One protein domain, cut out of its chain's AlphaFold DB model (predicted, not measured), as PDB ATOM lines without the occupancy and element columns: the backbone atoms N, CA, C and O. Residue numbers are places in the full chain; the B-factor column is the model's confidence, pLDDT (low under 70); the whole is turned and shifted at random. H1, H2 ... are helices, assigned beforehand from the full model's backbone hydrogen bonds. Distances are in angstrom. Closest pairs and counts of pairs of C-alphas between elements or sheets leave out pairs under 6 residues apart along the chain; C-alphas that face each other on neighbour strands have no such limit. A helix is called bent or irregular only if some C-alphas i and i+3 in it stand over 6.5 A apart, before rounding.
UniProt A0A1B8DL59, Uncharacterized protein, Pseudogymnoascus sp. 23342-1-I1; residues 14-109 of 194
ATOM      1  N   SER A  14      43.259  64.833  23.767       66.06
ATOM      2  CA  SER A  14      43.833  63.584  24.274       66.06
ATOM      3  C   SER A  14      43.081  62.353  23.762       66.06
ATOM      4  O   SER A  14      43.697  61.357  23.368       66.06
ATOM      5  N   ARG A  15      41.743  62.427  23.699       68.06
ATOM      6  CA  ARG A  15      40.900  61.366  23.125       68.06
ATOM      7  C   ARG A  15      41.127  61.243  21.623       68.06
ATOM      8  O   ARG A  15      41.287  60.122  21.147       68.06
ATOM      9  N   ARG A  16      41.238  62.360  20.894       73.50
ATOM     10  CA  ARG A  16      41.560  62.346  19.452       73.50
ATOM     11  C   ARG A  16      42.916  61.696  19.181       73.50
ATOM     12  O   ARG A  16      42.987  60.765  18.386       73.50
ATOM     13  N   LYS A  17      43.967  62.081  19.916       71.00
ATOM     14  CA  LYS A  17      45.300  61.460  19.788       71.00
ATOM     15  C   LYS A  17      45.282  59.957  20.084       71.00
ATOM     16  O   LYS A  17      45.957  59.196  19.392       71.00
ATOM     17  N   ARG A  18      44.523  59.508  21.093       70.06
ATOM     18  CA  ARG A  18      44.364  58.073  21.398       70.06
ATOM     19  C   ARG A  18      43.649  57.334  20.264       70.06
ATOM     20  O   ARG A  18      44.130  56.284  19.849       70.06
ATOM     21  N   LEU A  19      42.563  57.901  19.739       70.12
ATOM     22  CA  LEU A  19      41.827  57.339  18.604       70.12
ATOM     23  C   LEU A  19      42.694  57.283  17.339       70.12
ATOM     24  O   LEU A  19      42.685  56.274  16.646       70.12
ATOM     25  N   GLU A  20      43.510  58.303  17.072       68.88
ATOM     26  CA  GLU A  20      44.451  58.299  15.947       68.88
ATOM     27  C   GLU A  20      45.535  57.229  16.088       68.88
ATOM     28  O   GLU A  20      45.853  56.554  15.111       68.88
ATOM     29  N   ARG A  21      46.112  57.044  17.285       69.06
ATOM     30  CA  ARG A  21      47.084  55.961  17.535       69.06
ATOM     31  C   ARG A  21      46.440  54.591  17.348       69.06
ATOM     32  O   ARG A  21      47.030  53.725  16.710       69.06
ATOM     33  N   GLN A  22      45.219  54.420  17.847       64.06
ATOM     34  CA  GLN A  22      44.444  53.194  17.686       64.06
ATOM     35  C   GLN A  22      44.104  52.927  16.212       64.06
ATOM     36  O   GLN A  22      44.253  51.802  15.741       64.06
ATOM     37  N   ALA A  23      43.723  53.960  15.456       61.72
ATOM     38  CA  ALA A  23      43.456  53.864  14.024       61.72
ATOM     39  C   ALA A  23      44.729  53.539  13.225       61.72
ATOM     40  O   ALA A  23      44.692  52.705  12.323       61.72
ATOM     41  N   LYS A  24      45.873  54.139  13.580       61.22
ATOM     42  CA  LYS A  24      47.183  53.844  12.971       61.22
ATOM     43  C   LYS A  24      47.623  52.402  13.245       61.22
ATOM     44  O   LYS A  24      48.020  51.718  12.311       61.22
ATOM     45  N   SER A  25      47.470  51.923  14.479       59.47
ATOM     46  CA  SER A  25      47.756  50.528  14.849       59.47
ATOM     47  C   SER A  25      46.803  49.535  14.170       59.47
ATOM     48  O   SER A  25      47.233  48.474  13.728       59.47
ATOM     49  N   SER A  26      45.531  49.903  13.988       55.41
ATOM     50  CA  SER A  26      44.561  49.076  13.254       55.41
ATOM     51  C   SER A  26      44.902  48.960  11.762       55.41
ATOM     52  O   SER A  26      44.591  47.948  11.143       55.41
ATOM     53  N   ARG A  27      45.571  49.969  11.179       56.81
ATOM     54  CA  ARG A  27      46.072  49.937   9.791       56.81
ATOM     55  C   ARG A  27      47.376  49.143   9.627       56.81
ATOM     56  O   ARG A  27      47.738  48.871   8.489       56.81
ATOM     57  N   SER A  28      48.065  48.776  10.713       57.03
ATOM     58  CA  SER A  28      49.352  48.056  10.677       57.03
ATOM     59  C   SER A  28      49.275  46.600  11.150       57.03
ATOM     60  O   SER A  28      50.312  45.965  11.321       57.03
ATOM     61  N   SER A  29      48.077  46.071  11.416       63.56
ATOM     62  CA  SER A  29      47.911  44.657  11.762       63.56
ATOM     63  C   SER A  29      48.223  43.777  10.549       63.56
ATOM     64  O   SER A  29      47.642  43.972   9.485       63.56
ATOM     65  N   ALA A  30      49.095  42.781  10.727       77.25
ATOM     66  CA  ALA A  30      49.354  41.752   9.717       77.25
ATOM     67  C   ALA A  30      48.112  40.876   9.444       77.25
ATOM     68  O   ALA A  30      47.960  40.328   8.357       77.25
ATOM     69  N   LEU A  31      47.201  40.778  10.419       85.31
ATOM     70  CA  LEU A  31      45.927  40.069  10.301       85.31
ATOM     71  C   LEU A  31      44.807  41.015   9.865       85.31
ATOM     72  O   LEU A  31      44.682  42.129  10.389       85.31
ATOM     73  N   ARG A  32      43.926  40.538   8.978       90.56
ATOM     74  CA  ARG A  32      42.659  41.224   8.695       90.56
ATOM     75  C   ARG A  32      41.798  41.254   9.960       90.56
ATOM     76  O   ARG A  32      41.849  40.346  10.787       90.56
ATOM     77  N   VAL A  33      40.959  42.282  10.096       90.06
ATOM     78  CA  VAL A  33      40.157  42.505  11.316       90.06
ATOM     79  C   VAL A  33      39.292  41.291  11.681       90.06
ATOM     80  O   VAL A  33      39.256  40.918  12.846       90.06
ATOM     81  N   HIS A  34      38.646  40.637  10.710       91.94
ATOM     82  CA  HIS A  34      37.816  39.457  10.980       91.94
ATOM     83  C   HIS A  34      38.638  38.251  11.460       91.94
ATOM     84  O   HIS A  34      38.198  37.544  12.364       91.94
ATOM     85  N   HIS A  35      39.856  38.051  10.941       94.31
ATOM     86  CA  HIS A  35      40.769  37.025  11.455       94.31
ATOM     87  C   HIS A  35      41.175  37.333  12.892       94.31
ATOM     88  O   HIS A  35      41.066  36.476  13.764       94.31
ATOM     89  N   ALA A  36      41.550  38.581  13.175       92.31
ATOM     90  CA  ALA A  36      41.873  38.999  14.534       92.31
ATOM     91  C   ALA A  36      40.688  38.791  15.497       92.31
ATOM     92  O   ALA A  36      40.884  38.361  16.632       92.31
ATOM     93  N   GLN A  37      39.452  39.046  15.053       92.69
ATOM     94  CA  GLN A  37      38.244  38.827  15.859       92.69
ATOM     95  C   GLN A  37      38.008  37.344  16.145       92.69
ATOM     96  O   GLN A  37      37.656  36.994  17.275       92.69
ATOM     97  N   ALA A  38      38.218  36.477  15.155       94.38
ATOM     98  CA  ALA A  38      38.104  35.033  15.318       94.38
ATOM     99  C   ALA A  38      39.160  34.494  16.298       94.38
ATOM    100  O   ALA A  38      38.799  33.789  17.243       94.38
ATOM    101  N   VAL A  39      40.426  34.916  16.164       94.00
ATOM    102  CA  VAL A  39      41.490  34.567  17.123       94.00
ATOM    103  C   VAL A  39      41.146  35.078  18.520       94.00
ATOM    104  O   VAL A  39      41.182  34.312  19.477       94.00
ATOM    105  N   ALA A  40      40.748  36.344  18.666       92.62
ATOM    106  CA  ALA A  40      40.383  36.906  19.966       92.62
ATOM    107  C   ALA A  40      39.199  36.165  20.609       92.62
ATOM    108  O   ALA A  40      39.184  35.944  21.819       92.62
ATOM    109  N   SER A  41      38.221  35.745  19.807       92.81
ATOM    110  CA  SER A  41      37.093  34.936  20.280       92.81
ATOM    111  C   SER A  41      37.547  33.551  20.736       92.81
ATOM    112  O   SER A  41      37.075  33.062  21.760       92.81
ATOM    113  N   HIS A  42      38.500  32.944  20.027       94.25
ATOM    114  CA  HIS A  42      39.086  31.669  20.421       94.25
ATOM    115  C   HIS A  42      39.888  31.778  21.722       94.25
ATOM    116  O   HIS A  42      39.664  30.984  22.632       94.25
ATOM    117  N   ILE A  43      40.726  32.811  21.862       93.06
ATOM    118  CA  ILE A  43      41.450  33.110  23.106       93.06
ATOM    119  C   ILE A  43      40.460  33.237  24.267       93.06
ATOM    120  O   ILE A  43      40.619  32.569  25.286       93.06
ATOM    121  N   LYS A  44      39.395  34.036  24.108       91.94
ATOM    122  CA  LYS A  44      38.365  34.173  25.148       91.94
ATOM    123  C   LYS A  44      37.724  32.840  25.499       91.94
ATOM    124  O   LYS A  44      37.557  32.555  26.675       91.94
ATOM    125  N   HIS A  45      37.389  32.016  24.511       92.31
ATOM    126  CA  HIS A  45      36.819  30.697  24.770       92.31
ATOM    127  C   HIS A  45      37.749  29.823  25.626       92.31
ATOM    128  O   HIS A  45      37.275  29.183  26.562       92.31
ATOM    129  N   VAL A  46      39.061  29.854  25.370       93.38
ATOM    130  CA  VAL A  46      40.060  29.119  26.165       93.38
ATOM    131  C   VAL A  46      40.109  29.608  27.619       93.38
ATOM    132  O   VAL A  46      40.222  28.789  28.520       93.38
ATOM    133  N   PHE A  47      39.981  30.915  27.873       91.94
ATOM    134  CA  PHE A  47      39.963  31.460  29.242       91.94
ATOM    135  C   PHE A  47      38.614  31.326  29.954       91.94
ATOM    136  O   PHE A  47      38.554  31.276  31.178       91.94
ATOM    137  N   LEU A  48      37.518  31.280  29.203       88.94
ATOM    138  CA  LEU A  48      36.167  31.140  29.744       88.94
ATOM    139  C   LEU A  48      35.742  29.671  29.886       88.94
ATOM    140  O   LEU A  48      34.587  29.400  30.204       88.94
ATOM    141  N   SER A  49      36.657  28.724  29.664       83.81
ATOM    142  CA  SER A  49      36.411  27.292  29.815       83.81
ATOM    143  C   SER A  49      37.595  26.570  30.468       83.81
ATOM    144  O   SER A  49      38.746  26.987  30.371       83.81
ATOM    145  N   GLY A  50      37.311  25.461  31.153       78.75
ATOM    146  CA  GLY A  50      38.340  24.602  31.739       78.75
ATOM    147  C   GLY A  50      39.146  25.252  32.872       78.75
ATOM    148  O   GLY A  50      38.624  26.022  33.670       78.75
ATOM    149  N   GLU A  51      40.428  24.898  32.957       85.25
ATOM    150  CA  GLU A  51      41.327  25.225  34.079       85.25
ATOM    151  C   GLU A  51      41.747  26.697  34.154       85.25
ATOM    152  O   GLU A  51      42.260  27.136  35.179       85.25
ATOM    153  N   LEU A  52      41.533  27.464  33.084       86.38
ATOM    154  CA  LEU A  52      41.827  28.899  33.041       86.38
ATOM    155  C   LEU A  52      40.616  29.756  33.420       86.38
ATOM    156  O   LEU A  52      40.702  30.987  33.427       86.38
ATOM    157  N   PHE A  53      39.493  29.120  33.757       82.94
ATOM    158  CA  PHE A  53      38.313  29.825  34.220       82.94
ATOM    159  C   PHE A  53      38.608  30.589  35.517       82.94
ATOM    160  O   PHE A  53      39.139  30.041  36.480       82.94
ATOM    161  N   GLY A  54      38.247  31.873  35.550       77.88
ATOM    162  CA  GLY A  54      38.521  32.756  36.688       77.88
ATOM    163  C   GLY A  54      39.832  33.538  36.580       77.88
ATOM    164  O   GLY A  54      40.079  34.426  37.399       77.88
ATOM    165  N   GLU A  55      40.623  33.327  35.523       82.00
ATOM    166  CA  GLU A  55      41.829  34.108  35.233       82.00
ATOM    167  C   GLU A  55      41.536  35.508  34.687       82.00
ATOM    168  O   GLU A  55      42.289  35.993  33.863       82.00
ATOM    169  N   ARG A  56      40.468  36.175  35.145       78.06
ATOM    170  CA  ARG A  56      40.102  37.595  34.910       78.06
ATOM    171  C   ARG A  56      40.108  38.106  33.455       78.06
ATOM    172  O   ARG A  56      39.989  39.312  33.241       78.06
ATOM    173  N   VAL A  57      40.141  37.220  32.462       83.25
ATOM    174  CA  VAL A  57      39.767  37.548  31.082       83.25
ATOM    175  C   VAL A  57      38.247  37.482  30.985       83.25
ATOM    176  O   VAL A  57      37.648  36.420  31.147       83.25
ATOM    177  N   GLU A  58      37.611  38.622  30.741       81.00
ATOM    178  CA  GLU A  58      36.151  38.716  30.692       81.00
ATOM    179  C   GLU A  58      35.617  38.627  29.260       81.00
ATOM    180  O   GLU A  58      36.273  39.009  28.288       81.00
ATOM    181  N   ALA A  59      34.356  38.211  29.120       79.38
ATOM    182  CA  ALA A  59      33.665  38.187  27.830       79.38
ATOM    183  C   ALA A  59      33.587  39.577  27.161       79.38
ATOM    184  O   ALA A  59      33.579  39.663  25.928       79.38
ATOM    185  N   SER A  60      33.585  40.637  27.981       82.69
ATOM    186  CA  SER A  60      33.583  42.054  27.596       82.69
ATOM    187  C   SER A  60      34.864  42.491  26.873       82.69
ATOM    188  O   SER A  60      34.875  43.533  26.215       82.69
ATOM    189  N   TRP A  61      35.945  41.706  26.956       86.94
ATOM    190  CA  TRP A  61      37.197  42.028  26.284       86.94
ATOM    191  C   TRP A  61      37.028  41.927  24.766       86.94
ATOM    192  O   TRP A  61      36.460  40.973  24.220       86.94
ATOM    193  N   GLY A  62      37.542  42.935  24.071       82.25
ATOM    194  CA  GLY A  62      37.472  43.059  22.622       82.25
ATOM    195  C   GLY A  62      38.794  43.535  22.040       82.25
ATOM    196  O   GLY A  62      39.698  43.964  22.760       82.25
ATOM    197  N   LEU A  63      38.895  43.468  20.713       82.31
ATOM    198  CA  LEU A  63      40.049  43.998  19.997       82.31
ATOM    199  C   LEU A  63      40.250  45.480  20.318       82.31
ATOM    200  O   LEU A  63      39.288  46.238  20.438       82.31
ATOM    201  N   ASN A  64      41.513  45.891  20.429       79.31
ATOM    202  CA  ASN A  64      41.921  47.258  20.764       79.31
ATOM    203  C   ASN A  64      41.460  47.755  22.148       79.31
ATOM    204  O   ASN A  64      41.504  48.960  22.418       79.31
ATOM    205  N   SER A  65      41.025  46.852  23.031       79.81
ATOM    206  CA  SER A  65      40.809  47.181  24.437       79.81
ATOM    207  C   SER A  65      42.129  47.578  25.101       79.81
ATOM    208  O   SER A  65      43.189  47.051  24.777       79.81
ATOM    209  N   THR A  66      42.063  48.505  26.055       82.38
ATOM    210  CA  THR A  66      43.204  48.832  26.925       82.38
ATOM    211  C   THR A  66      43.317  47.906  28.130       82.38
ATOM    212  O   THR A  66      44.240  48.062  28.926       82.38
ATOM    213  N   LEU A  67      42.368  46.984  28.298       83.94
ATOM    214  CA  LEU A  67      42.420  45.977  29.349       83.94
ATOM    215  C   LEU A  67      43.569  45.008  29.062       83.94
ATOM    216  O   LEU A  67      43.771  44.579  27.928       83.94
ATOM    217  N   SER A  68      44.337  44.704  30.100       85.12
ATOM    218  CA  SER A  68      45.490  43.818  30.033       85.12
ATOM    219  C   SER A  68      45.644  43.094  31.357       85.12
ATOM    220  O   SER A  68      45.270  43.612  32.413       85.12
ATOM    221  N   GLN A  69      46.200  41.892  31.296       83.50
ATOM    222  CA  GLN A  69      46.430  41.055  32.455       83.50
ATOM    223  C   GLN A  69      47.750  40.314  32.324       83.50
ATOM    224  O   GLN A  69      48.095  39.800  31.263       83.50
ATOM    225  N   LYS A  70      48.473  40.242  33.443       84.81
ATOM    226  CA  LYS A  70      49.673  39.421  33.564       84.81
ATOM    227  C   LYS A  70      49.282  38.003  33.963       84.81
ATOM    228  O   LYS A  70      48.515  37.814  34.908       84.81
ATOM    229  N   LEU A  71      49.840  37.029  33.259       84.44
ATOM    230  CA  LEU A  71      49.716  35.612  33.577       84.44
ATOM    231  C   LEU A  71      50.993  35.136  34.270       84.44
ATOM    232  O   LEU A  71      52.077  35.664  34.023       84.44
ATOM    233  N   THR A  72      50.867  34.143  35.148       87.56
ATOM    234  CA  THR A  72      52.034  33.413  35.661       87.56
ATOM    235  C   THR A  72      52.533  32.432  34.600       87.56
ATOM    236  O   THR A  72      51.780  32.078  33.692       87.56
ATOM    237  N   CYS A  73      53.774  31.949  34.735       84.94
ATOM    238  CA  CYS A  73      54.353  30.974  33.803       84.94
ATOM    239  C   CYS A  73      53.454  29.735  33.640       84.94
ATOM    240  O   CYS A  73      53.047  29.420  32.530       84.94
ATOM    241  N   ASN A  74      53.014  29.124  34.748       89.12
ATOM    242  CA  ASN A  74      52.142  27.943  34.699       89.12
ATOM    243  C   ASN A  74      50.840  28.210  33.926       89.12
ATOM    244  O   ASN A  74      50.436  27.398  33.103       89.12
ATOM    245  N   LYS A  75      50.205  29.368  34.146       90.12
ATOM    246  CA  LYS A  75      48.961  29.741  33.451       90.12
ATOM    247  C   LYS A  75      49.196  29.995  31.967       90.12
ATOM    248  O   LYS A  75      48.342  29.667  31.151       90.12
ATOM    249  N   TRP A  76      50.346  30.570  31.620       89.81
ATOM    250  CA  TRP A  76      50.758  30.746  30.234       89.81
ATOM    251  C   TRP A  76      50.952  29.399  29.531       89.81
ATOM    252  O   TRP A  76      50.382  29.196  28.462       89.81
ATOM    253  N   THR A  77      51.647  28.450  30.160       90.81
ATOM    254  CA  THR A  77      51.818  27.091  29.625       90.81
ATOM    255  C   THR A  77      50.473  26.386  29.442       90.81
ATOM    256  O   THR A  77      50.177  25.911  28.346       90.81
ATOM    257  N   THR A  78      49.602  26.406  30.458       93.06
ATOM    258  CA  THR A  78      48.250  25.830  30.357       93.06
ATOM    259  C   THR A  78      47.445  26.474  29.225       93.06
ATOM    260  O   THR A  78      46.739  25.779  28.493       93.06
ATOM    261  N   PHE A  79      47.556  27.791  29.036       93.31
ATOM    262  CA  PHE A  79      46.915  28.485  27.919       93.31
ATOM    263  C   PHE A  79      47.415  27.989  26.567       93.31
ATOM    264  O   PHE A  79      46.589  27.654  25.720       93.31
ATOM    265  N   GLN A  80      48.730  27.899  26.369       94.12
ATOM    266  CA  GLN A  80      49.303  27.424  25.109       94.12
ATOM    267  C   GLN A  80      48.817  26.008  24.778       94.12
ATOM    268  O   GLN A  80      48.345  25.764  23.668       94.12
ATOM    269  N   GLU A  81      48.850  25.095  25.750       94.25
ATOM    270  CA  GLU A  81      48.381  23.717  25.571       94.25
ATOM    271  C   GLU A  81      46.898  23.654  25.194       94.25
ATOM    272  O   GLU A  81      46.518  22.984  24.230       94.25
ATOM    273  N   ARG A  82      46.039  24.373  25.925       94.62
ATOM    274  CA  ARG A  82      44.586  24.381  25.686       94.62
ATOM    275  C   ARG A  82      44.224  25.050  24.362       94.62
ATOM    276  O   ARG A  82      43.339  24.559  23.655       94.62
ATOM    277  N   PHE A  83      44.921  26.127  24.013       95.44
ATOM    278  CA  PHE A  83      44.766  26.800  22.730       95.44
ATOM    279  C   PHE A  83      45.117  25.847  21.588       95.44
ATOM    280  O   PHE A  83      44.284  25.605  20.720       95.44
ATOM    281  N   MET A  84      46.293  25.213  21.629       96.19
ATOM    282  CA  MET A  84      46.704  24.274  20.580       96.19
ATOM    283  C   MET A  84      45.801  23.043  20.511       96.19
ATOM    284  O   MET A  84      45.468  22.590  19.417       96.19
ATOM    285  N   LYS A  85      45.341  22.525  21.655       95.31
ATOM    286  CA  LYS A  85      44.433  21.372  21.710       95.31
ATOM    287  C   LYS A  85      43.092  21.642  21.022       95.31
ATOM    288  O   LYS A  85      42.551  20.746  20.384       95.31
ATOM    289  N   SER A  86      42.556  22.853  21.162       94.94
ATOM    290  CA  SER A  86      41.270  23.250  20.567       94.94
ATOM    291  C   SER A  86      41.409  23.932  19.198       94.94
ATOM    292  O   SER A  86      40.403  24.208  18.538       94.94
ATOM    293  N   TRP A  87      42.642  24.148  18.726       95.88
ATOM    294  CA  TRP A  87      42.921  24.758  17.428       95.88
ATOM    295  C   TRP A  87      42.331  23.982  16.237       95.88
ATOM    296  O   TRP A  87      41.707  24.619  15.389       95.88
ATOM    297  N   PRO A  88      42.410  22.636  16.148       96.06
ATOM    298  CA  PRO A  88      41.810  21.904  15.028       96.06
ATOM    299  C   PRO A  88      40.293  22.117  14.910       96.06
ATOM    300  O   PRO A  88      39.775  22.296  13.810       96.06
ATOM    301  N   GLU A  89      39.578  22.175  16.036       96.00
ATOM    302  CA  GLU A  89      38.138  22.470  16.065       96.00
ATOM    303  C   GLU A  89      37.839  23.923  15.674       96.00
ATOM    304  O   GLU A  89      36.783  24.227  15.109       96.00
ATOM    305  N   HIS A  90      38.748  24.850  15.991       95.62
ATOM    306  CA  HIS A  90      38.665  26.226  15.516       95.62
ATOM    307  C   HIS A  90      38.819  26.289  13.992       95.62
ATOM    308  O   HIS A  90      37.959  26.877  13.336       95.62
ATOM    309  N   VAL A  91      39.845  25.640  13.431       96.44
ATOM    310  CA  VAL A  91      40.078  25.577  11.978       96.44
ATOM    311  C   VAL A  91      38.897  24.921  11.265       96.44
ATOM    312  O   VAL A  91      38.404  25.471  10.286       96.44
ATOM    313  N   ALA A  92      38.371  23.809  11.787       96.44
ATOM    314  CA  ALA A  92      37.213  23.128  11.207       96.44
ATOM    315  C   ALA A  92      35.970  24.033  11.133       96.44
ATOM    316  O   ALA A  92      35.278  24.048  10.119       96.44
ATOM    317  N   ARG A  93      35.706  24.843  12.169       95.88
ATOM    318  CA  ARG A  93      34.594  25.815  12.163       95.88
ATOM    319  C   ARG A  93      34.785  26.967  11.179       95.88
ATOM    320  O   ARG A  93      33.798  27.586  10.791       95.88
ATOM    321  N   HIS A  94      36.024  27.255  10.792       95.62
ATOM    322  CA  HIS A  94      36.362  28.340   9.874       95.62
ATOM    323  C   HIS A  94      36.918  27.826   8.538       95.62
ATOM    324  O   HIS A  94      37.557  28.578   7.807       95.62
ATOM    325  N   SER A  95      36.641  26.569   8.172       92.75
ATOM    326  CA  SER A  95      37.185  25.930   6.964       92.75
ATOM    327  C   SER A  95      36.733  26.582   5.651       92.75
ATOM    328  O   SER A  95      37.270  26.271   4.594       92.75
ATOM    329  N   TYR A  96      35.741  27.475   5.708       93.38
ATOM    330  CA  TYR A  96      35.313  28.305   4.582       93.38
ATOM    331  C   TYR A  96      36.358  29.358   4.175       93.38
ATOM    332  O   TYR A  96      36.219  29.976   3.122       93.38
ATOM    333  N   ASP A  97      37.382  29.588   4.999       95.44
ATOM    334  CA  ASP A  97      38.445  30.557   4.760       95.44
ATOM    335  C   ASP A  97      39.810  29.854   4.764       95.44
ATOM    336  O   ASP A  97      40.259  29.319   5.783       95.44
ATOM    337  N   ALA A  98      40.471  29.867   3.600       94.81
ATOM    338  CA  ALA A  98      41.751  29.201   3.364       94.81
ATOM    339  C   ALA A  98      42.856  29.668   4.326       94.81
ATOM    340  O   ALA A  98      43.759  28.898   4.656       94.81
ATOM    341  N   PHE A  99      42.741  30.891   4.857       95.12
ATOM    342  CA  PHE A  99      43.683  31.433   5.827       95.12
ATOM    343  C   PHE A  99      43.929  30.477   7.009       95.12
ATOM    344  O   PHE A  99      45.073  30.303   7.425       95.12
ATOM    345  N   TRP A 100      42.890  29.819   7.533       95.50
ATOM    346  CA  TRP A 100      43.016  28.977   8.731       95.50
ATOM    347  C   TRP A 100      43.657  27.618   8.473       95.50
ATOM    348  O   TRP A 100      44.249  27.051   9.387       95.50
ATOM    349  N   VAL A 101      43.532  27.085   7.256       92.94
ATOM    350  CA  VAL A 101      44.159  25.806   6.887       92.94
ATOM    351  C   VAL A 101      45.611  25.994   6.453       92.94
ATOM    352  O   VAL A 101      46.416  25.080   6.609       92.94
ATOM    353  N   GLU A 102      45.958  27.181   5.953       94.12
ATOM    354  CA  GLU A 102      47.313  27.526   5.508       94.12
ATOM    355  C   GLU A 102      48.225  28.012   6.645       94.12
ATOM    356  O   GLU A 102      49.445  27.996   6.499       94.12
ATOM    357  N   ASN A 103      47.660  28.447   7.777       92.62
ATOM    358  CA  ASN A 103      48.419  29.071   8.859       92.62
ATOM    359  C   ASN A 103      48.262  28.322  10.185       92.62
ATOM    360  O   ASN A 103      47.167  27.915  10.572       92.62
ATOM    361  N   GLN A 104      49.367  28.217  10.928       90.88
ATOM    362  CA  GLN A 104      49.369  27.728  12.303       90.88
ATOM    363  C   GLN A 104      49.777  28.827  13.290       90.88
ATOM    364  O   GLN A 104      50.637  29.655  12.985       90.88
ATOM    365  N   PRO A 105      49.169  28.843  14.484       92.38
ATOM    366  CA  PRO A 105      49.525  29.763  15.548       92.38
ATOM    367  C   PRO A 105      50.912  29.418  16.098       92.38
ATOM    368  O   PRO A 105      51.250  28.254  16.305       92.38
ATOM    369  N   VAL A 106      51.698  30.453  16.385       90.12
ATOM    370  CA  VAL A 106      52.987  30.349  17.074       90.12
ATOM    371  C   VAL A 106      52.989  31.343  18.227       90.12
ATOM    372  O   VAL A 106      52.504  32.469  18.100       90.12
ATOM    373  N   PHE A 107      53.532  30.921  19.366       88.81
ATOM    374  CA  PHE A 107      53.652  31.755  20.552       88.81
ATOM    375  C   PHE A 107      55.092  32.223  20.722       88.81
ATOM    376  O   PHE A 107      56.011  31.410  20.786       88.81
ATOM    377  N   HIS A 108      55.274  33.533  20.860       80.94
ATOM    378  CA  HIS A 108      56.559  34.134  21.195       80.94
ATOM    379  C   HIS A 108      56.489  34.710  22.607       80.94
ATOM    380  O   HIS A 108      55.595  35.498  22.918       80.94
ATOM    381  N   ALA A 109      57.431  34.318  23.460       72.50
ATOM    382  CA  ALA A 109      57.663  34.984  24.731       72.50
ATOM    383  C   ALA A 109      58.732  36.058  24.511       72.50
ATOM    384  O   ALA A 109      59.835  35.755  24.061       72.50
TER     385      ALA A 109
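This is residues 14 to 109 of the 194 residues of an uncharacterized protein of Pseudogymnoascus sp. 23342-1-I1 (UniProt A0A1B8DL59). Two helices make a wedge, with the last residues of H2, 42 to 47, meeting the long kinked helix H3 partway along its length, while the small helix H4 sits near the last part of H3 and the first helix, H1, reaches away as an arm whose residues 14 to 21 stick out. A wide loop, residues 48 to 72, leaves the end of H2, swings out on the side toward H1 and returns to the start of H3. The printed part has 96 residues with four named helices, in the order H1, H2, H3, H4, and no named strand; its class is all helix. It is only just compact, close to loose, with a radius of gyration of the C-alphas of 14.9 A, and it spans 41 by 33 by 24 A.

The longest helix is H3, residues 73 to 93, which has a kink of 42 degrees near residue 86. It is irregular: C-alphas 85 and 88 are 7.2 A apart, and its line is a rough one. H2, residues 33 to 47, touches H3 with residues 42 to 47 alone; the closest C-alphas are those of Val 46 and Phe 83, 6.3 A apart. These two run opposite ways at a steep tilt of 55 degrees. H4, residues 98 to 102, is close to H3 but not clearly touching, the closest C-alphas being those of Val 91 and Trp 100 at 5.5 A. H2 and H4 are only just apart, at 8.5 A. H1, residues 14 to 26, touches no helix; it is only just apart from H2, at 8.1 A, and is apart from H3 and H4. In H1, H2 and H4 every O i to N i+4 pair is within hydrogen-bond range; in H3 15 of 17 are.

H3 measures 29.8 A from C-alpha 73 at (54.353, 30.974, 33.803) to C-alpha 93 at (34.594, 25.815, 12.163). H2, 15 residues from Val 33 to Phe 47, measures 21.1 A. H1, 13 residues, measures 18.2 A and begins at C-alpha 14, (43.833, 63.584, 24.274). H4, five residues, measures 6.2 A and ends at C-alpha 102, (47.313, 27.526, 5.508).

The two C-alphas farthest apart are those of Ser 14 and Ala 92, 43.0 A. Without residues 14 to 21, which stand free, the body has 88 residues and spans 31 by 31 by 25 A. The printed part has no cut. The link from H2 to H3 is long, with 25 residues; that from H1 to H2 is short and that from H3 to H4 is tight. The mean pLDDT of the printed part is 85.2, and residues 14 to 15 and 20 to 29 are under 70.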